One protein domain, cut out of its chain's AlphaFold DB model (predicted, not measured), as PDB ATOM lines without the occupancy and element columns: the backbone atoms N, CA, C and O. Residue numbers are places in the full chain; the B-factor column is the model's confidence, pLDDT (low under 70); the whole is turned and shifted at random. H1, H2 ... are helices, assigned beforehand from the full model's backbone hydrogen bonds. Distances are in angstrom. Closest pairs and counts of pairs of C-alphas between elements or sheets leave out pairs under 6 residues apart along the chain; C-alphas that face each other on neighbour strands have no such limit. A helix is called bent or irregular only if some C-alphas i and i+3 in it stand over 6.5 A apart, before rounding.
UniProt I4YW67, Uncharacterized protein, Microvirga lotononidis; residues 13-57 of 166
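This is residues 13 to 57 of the 166 residues of an uncharacterized protein of Microvirga lotononidis (UniProt I4YW67). Two helices meet near their ends in an open, flat L: a short arm, H1, turns through a tight corner into H2, a long helix that makes the longest axis. Apart from the corner the two arms stand free, residues 13 to 18 at the beginning of H1 and residues 33 to 57 along most of H2 and the end after it. The printed part has 45 residues with two named helices, H1 then H2, and no named strand; the class is all helix. The whole is extended, with a radius of gyration of the C-alphas of 16.0 A and spans of 49 by 22 by 5 A.

H1 holds residues 13 to 24 and measures 17.1 A from its first C-alpha, at (146.148, 174.661, 210.316), to its last, at (149.982, 178.826, 194.195). Thr 25 alone lies between the helices. H2 holds residues 26 to 55, from C-alpha 26 at (155.916, 179.514, 190.689) to C-alpha 55 at (185.544, 161.107, 217.045), a length of 43.7 A. Residues 56 and 57 follow it.

H1 and H2 touch only at the corner by their link, and only just, with 3 pairs of C-alphas within 8 A. H1 touches with residues 22 to 23 alone and H2 with residues 28 to 29 alone. The closest C-alphas are those of Val 22 and Gly 28, 4.7 A apart. The helices run opposite ways at a steep tilt of 59 degrees, and their centres are 21.5 A apart. In H1 and H2 every O i to N i+4 pair is within hydrogen-bond range, and neither helix is bent.

The two C-alphas farthest apart are those of Glu 24 and Leu 57, at 49.1 A. The printed part has no cut, and the link from H1 to H2 is tight. The mean pLDDT of the printed part is 87.4; residues 56 to 57 are under 70, where the model's confidence is low.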
ATOM      1  N   LEU A  13     147.125 174.173 211.298       80.00
ATOM      2  CA  LEU A  13     146.148 174.661 210.316       80.00
ATOM      3  C   LEU A  13     146.624 175.939 209.606       80.00
ATOM      4  O   LEU A  13     146.397 176.091 208.403       80.00
ATOM      5  N   ASP A  14     147.318 176.825 210.320       85.94
ATOM      6  CA  ASP A  14     147.898 178.037 209.738       85.94
ATOM      7  C   ASP A  14     149.071 177.682 208.826       85.94
ATOM      8  O   ASP A  14     149.203 178.246 207.741       85.94
ATOM      9  N   PHE A  15     149.871 176.687 209.221       87.31
ATOM     10  CA  PHE A  15     150.952 176.158 208.395       87.31
ATOM     11  C   PHE A  15     150.431 175.661 207.044       87.31
ATOM     12  O   PHE A  15     150.896 176.128 206.008       87.31
ATOM     13  N   ASN A  16     149.419 174.787 207.045       87.69
ATOM     14  CA  ASN A  16     148.832 174.252 205.812       87.69
ATOM     15  C   ASN A  16     148.220 175.358 204.937       87.69
ATOM     16  O   ASN A  16     148.298 175.308 203.710       87.69
ATOM     17  N   THR A  17     147.624 176.378 205.562       92.19
ATOM     18  CA  THR A  17     147.026 177.519 204.851       92.19
ATOM     19  C   THR A  17     148.097 178.371 204.167       92.19
ATOM     20  O   THR A  17     147.955 178.741 202.999       92.19
ATOM     21  N   ILE A  18     149.198 178.653 204.866       89.31
ATOM     22  CA  ILE A  18     150.337 179.398 204.321       89.31
ATOM     23  C   ILE A  18     151.052 178.571 203.249       89.31
ATOM     24  O   ILE A  18     151.391 179.105 202.195       89.31
ATOM     25  N   GLU A  19     151.245 177.271 203.475       90.06
ATOM     26  CA  GLU A  19     151.820 176.358 202.488       90.06
ATOM     27  C   GLU A  19     151.004 176.378 201.193       90.06
ATOM     28  O   GLU A  19     151.574 176.582 200.119       90.06
ATOM     29  N   ALA A  20     149.677 176.249 201.289       92.69
ATOM     30  CA  ALA A  20     148.786 176.312 200.137       92.69
ATOM     31  C   ALA A  20     148.963 177.628 199.363       92.69
ATOM     32  O   ALA A  20     149.218 177.590 198.158       92.69
ATOM     33  N   ALA A  21     148.940 178.772 200.054       95.25
ATOM     34  CA  ALA A  21     149.121 180.089 199.440       95.25
ATOM     35  C   ALA A  21     150.496 180.248 198.758       95.25
ATOM     36  O   ALA A  21     150.611 180.792 197.657       95.25
ATOM     37  N   VAL A  22     151.567 179.738 199.371       94.56
ATOM     38  CA  VAL A  22     152.918 179.776 198.789       94.56
ATOM     39  C   VAL A  22     153.005 178.866 197.557       94.56
ATOM     40  O   VAL A  22     153.635 179.231 196.557       94.56
ATOM     41  N   MET A  23     152.339 177.712 197.582       94.62
ATOM     42  CA  MET A  23     152.321 176.742 196.485       94.62
ATOM     43  C   MET A  23     151.574 177.234 195.237       94.62
ATOM     44  O   MET A  23     151.857 176.733 194.145       94.62
ATOM     45  N   GLU A  24     150.695 178.237 195.342       97.06
ATOM     46  CA  GLU A  24     149.982 178.826 194.195       97.06
ATOM     47  C   GLU A  24     150.943 179.452 193.171       97.06
ATOM     48  O   GLU A  24     150.771 179.318 191.953       97.06
ATOM     49  N   THR A  25     152.031 180.066 193.638       96.62
ATOM     50  CA  THR A  25     152.961 180.795 192.767       96.62
ATOM     51  C   THR A  25     154.173 179.954 192.361       96.62
ATOM     52  O   THR A  25     154.708 179.155 193.129       96.62
ATOM     53  N   ALA A  26     154.686 180.172 191.145       93.56
ATOM     54  CA  ALA A  26     155.916 179.514 190.689       93.56
ATOM     55  C   ALA A  26     157.128 179.852 191.578       93.56
ATOM     56  O   ALA A  26     157.976 178.996 191.834       93.56
ATOM     57  N   ARG A  27     157.182 181.090 192.086       94.56
ATOM     58  CA  ARG A  27     158.243 181.564 192.978       94.56
ATOM     59  C   ARG A  27     158.172 180.902 194.355       94.56
ATOM     60  O   ARG A  27     159.214 180.515 194.875       94.56
ATOM     61  N   GLY A  28     156.975 180.726 194.911       95.75
ATOM     62  CA  GLY A  28     156.789 180.051 196.194       95.75
ATOM     63  C   GLY A  28     157.141 178.564 196.137       95.75
ATOM     64  O   GLY A  28     157.896 178.085 196.980       95.75
ATOM     65  N   ARG A  29     156.750 177.853 195.069       96.31
ATOM     66  CA  ARG A  29     157.182 176.458 194.840       96.31
ATOM     67  C   ARG A  29     158.705 176.312 194.743       96.31
ATOM     68  O   ARG A  29     159.274 175.374 195.298       96.31
ATOM     69  N   TRP A  30     159.377 177.234 194.045       96.75
ATOM     70  CA  TRP A  30     160.843 177.241 193.970       96.75
ATOM     71  C   TRP A  30     161.478 177.507 195.341       96.75
ATOM     72  O   TRP A  30     162.402 176.790 195.725       96.75
ATOM     73  N   PHE A  31     160.951 178.479 196.092       95.00
ATOM     74  CA  PHE A  31     161.421 178.799 197.438       95.00
ATOM     75  C   PHE A  31     161.298 177.599 198.383       95.00
ATOM     76  O   PHE A  31     162.288 177.246 199.009       95.00
ATOM     77  N   LEU A  32     160.145 176.922 198.436       94.88
ATOM     78  CA  LEU A  32     159.948 175.750 199.299       94.88
ATOM     79  C   LEU A  32     160.887 174.595 198.929       94.88
ATOM     80  O   LEU A  32     161.478 173.967 199.806       94.88
ATOM     81  N   LYS A  33     161.091 174.348 197.628       92.00
ATOM     82  CA  LYS A  33     162.040 173.330 197.152       92.00
ATOM     83  C   LYS A  33     163.475 173.649 197.576       92.00
ATOM     84  O   LYS A  33     164.201 172.760 198.022       92.00
ATOM     85  N   GLU A  34     163.890 174.902 197.427       94.88
ATOM     86  CA  GLU A  34     165.234 175.346 197.798       94.88
ATOM     87  C   GLU A  34     165.419 175.396 199.321       94.88
ATOM     88  O   GLU A  34     166.468 174.992 199.823       94.88
ATOM     89  N   TYR A  35     164.392 175.805 200.064       90.31
ATOM     90  CA  TYR A  35     164.367 175.789 201.523       90.31
ATOM     91  C   TYR A  35     164.519 174.362 202.057       90.31
ATOM     92  O   TYR A  35     165.432 174.099 202.834       90.31
ATOM     93  N   ALA A  36     163.725 173.408 201.558       89.19
ATOM     94  CA  ALA A  36     163.830 172.000 201.940       89.19
ATOM     95  C   ALA A  36     165.220 171.413 201.628       89.19
ATOM     96  O   ALA A  36     165.768 170.646 202.421       89.19
ATOM     97  N   ARG A  37     165.823 171.793 200.492       89.56
ATOM     98  CA  ARG A  37     167.187 171.382 200.129       89.56
ATOM     99  C   ARG A  37     168.226 171.926 201.115       89.56
ATOM    100  O   ARG A  37     169.104 171.181 201.538       89.56
ATOM    101  N   ARG A  38     168.139 173.209 201.483       90.25
ATOM    102  CA  ARG A  38     169.062 173.836 202.444       90.25
ATOM    103  C   ARG A  38     168.876 173.299 203.857       90.25
ATOM    104  O   ARG A  38     169.879 173.057 204.517       90.25
ATOM    105  N   ASN A  39     167.635 173.055 204.276       86.06
ATOM    106  CA  ASN A  39     167.338 172.498 205.592       86.06
ATOM    107  C   ASN A  39     167.963 171.109 205.751       86.06
ATOM    108  O   ASN A  39     168.742 170.899 206.667       86.06
ATOM    109  N   ARG A  40     167.760 170.208 204.776       86.75
ATOM    110  CA  ARG A  40     168.385 168.870 204.786       86.75
ATOM    111  C   ARG A  40     169.913 168.925 204.845       86.75
ATOM    112  O   ARG A  40     170.536 168.111 205.521       86.75
ATOM    113  N   ASN A  41     170.521 169.869 204.127       83.12
ATOM    114  CA  ASN A  41     171.970 170.052 204.157       83.12
ATOM    115  C   ASN A  41     172.453 170.555 205.527       83.12
ATOM    116  O   ASN A  41     173.482 170.082 206.000       83.12
ATOM    117  N   ALA A  42     171.722 171.475 206.162       83.56
ATOM    118  CA  ALA A  42     172.030 171.958 207.507       83.56
ATOM    119  C   ALA A  42     171.870 170.848 208.560       83.56
ATOM    120  O   ALA A  42     172.766 170.664 209.379       83.56
ATOM    121  N   ASP A  43     170.805 170.046 208.473       82.56
ATOM    122  CA  ASP A  43     170.582 168.891 209.352       82.56
ATOM    123  C   ASP A  43     171.724 167.870 209.214       82.56
ATOM    124  O   ASP A  43     172.266 167.375 210.201       82.56
ATOM    125  N   THR A  44     172.158 167.604 207.977       84.50
ATOM    126  CA  THR A  44     173.296 166.709 207.706       84.50
ATOM    127  C   THR A  44     174.598 167.274 208.269       84.50
ATOM    128  O   THR A  44     175.387 166.533 208.848       84.50
ATOM    129  N   GLN A  45     174.827 168.581 208.134       87.94
ATOM    130  CA  GLN A  45     176.010 169.246 208.673       87.94
ATOM    131  C   GLN A  45     176.040 169.188 210.207       87.94
ATOM    132  O   GLN A  45     177.070 168.844 210.775       87.94
ATOM    133  N   ALA A  46     174.905 169.422 210.873       85.69
ATOM    134  CA  ALA A  46     174.787 169.303 212.325       85.69
ATOM    135  C   ALA A  46     175.084 167.873 212.812       85.69
ATOM    136  O   ALA A  46     175.778 167.680 213.813       85.69
ATOM    137  N   VAL A  47     174.616 166.856 212.076       85.06
ATOM    138  CA  VAL A  47     174.940 165.448 212.351       85.06
ATOM    139  C   VAL A  47     176.428 165.172 212.134       85.06
ATOM    140  O   VAL A  47     177.050 164.541 212.983       85.06
ATOM    141  N   LEU A  48     177.026 165.655 211.043       90.62
ATOM    142  CA  LEU A  48     178.458 165.484 210.778       90.62
ATOM    143  C   LEU A  48     179.322 166.160 211.847       90.62
ATOM    144  O   LEU A  48     180.304 165.573 212.287       90.62
ATOM    145  N   GLU A  49     178.936 167.342 212.321       86.56
ATOM    146  CA  GLU A  49     179.602 168.037 213.426       86.56
ATOM    147  C   GLU A  49     179.445 167.294 214.758       86.56
ATOM    148  O   GLU A  49     180.375 167.253 215.565       86.56
ATOM    149  N   ALA A  50     178.291 166.674 215.013       85.06
ATOM    150  CA  ALA A  50     178.112 165.793 216.166       85.06
ATOM    151  C   ALA A  50     178.993 164.535 216.062       85.06
ATOM    152  O   ALA A  50     179.664 164.178 217.027       85.06
ATOM    153  N   VAL A  51     179.054 163.906 214.886       83.62
ATOM    154  CA  VAL A  51     179.927 162.753 214.614       83.62
ATOM    155  C   VAL A  51     181.399 163.129 214.770       83.62
ATOM    156  O   VAL A  51     182.168 162.364 215.344       83.62
ATOM    157  N   GLU A  52     181.806 164.306 214.303       82.44
ATOM    158  CA  GLU A  52     183.185 164.766 214.437       82.44
ATOM    159  C   GLU A  52     183.545 165.042 215.902       82.44
ATOM    160  O   GLU A  52     184.606 164.626 216.360       82.44
ATOM    161  N   ARG A  53     182.628 165.614 216.692       77.81
ATOM    162  CA  ARG A  53     182.803 165.732 218.150       77.81
ATOM    163  C   ARG A  53     182.936 164.373 218.842       77.81
ATOM    164  O   ARG A  53     183.762 164.244 219.738       77.81
ATOM    165  N   LEU A  54     182.182 163.358 218.408       76.12
ATOM    166  CA  LEU A  54     182.300 161.993 218.937       76.12
ATOM    167  C   LEU A  54     183.650 161.346 218.605       76.12
ATOM    168  O   LEU A  54     184.201 160.628 219.434       76.12
ATOM    169  N   LYS A  55     184.211 161.610 217.418       70.19
ATOM    170  CA  LYS A  55     185.544 161.107 217.045       70.19
ATOM    171  C   LYS A  55     186.673 161.749 217.850       70.19
ATOM    172  O   LYS A  55     187.714 161.123 218.028       70.19
ATOM    173  N   VAL A  56     186.489 162.992 218.297       60.03
ATOM    174  CA  VAL A  56     187.524 163.809 218.955       60.03
ATOM    175  C   VAL A  56     187.348 163.830 220.477       60.03
ATOM    176  O   VAL A  56     187.858 164.720 221.141       60.03
ATOM    177  N   LEU A  57     186.664 162.849 221.069       60.62
ATOM    178  CA  LEU A  57     186.732 162.613 222.512       60.62
ATOM    179  C   LEU A  57     187.869 161.617 222.788       60.62
ATOM    180  O   LEU A  57     187.615 160.411 222.846       60.62
TER     181      LEU A  57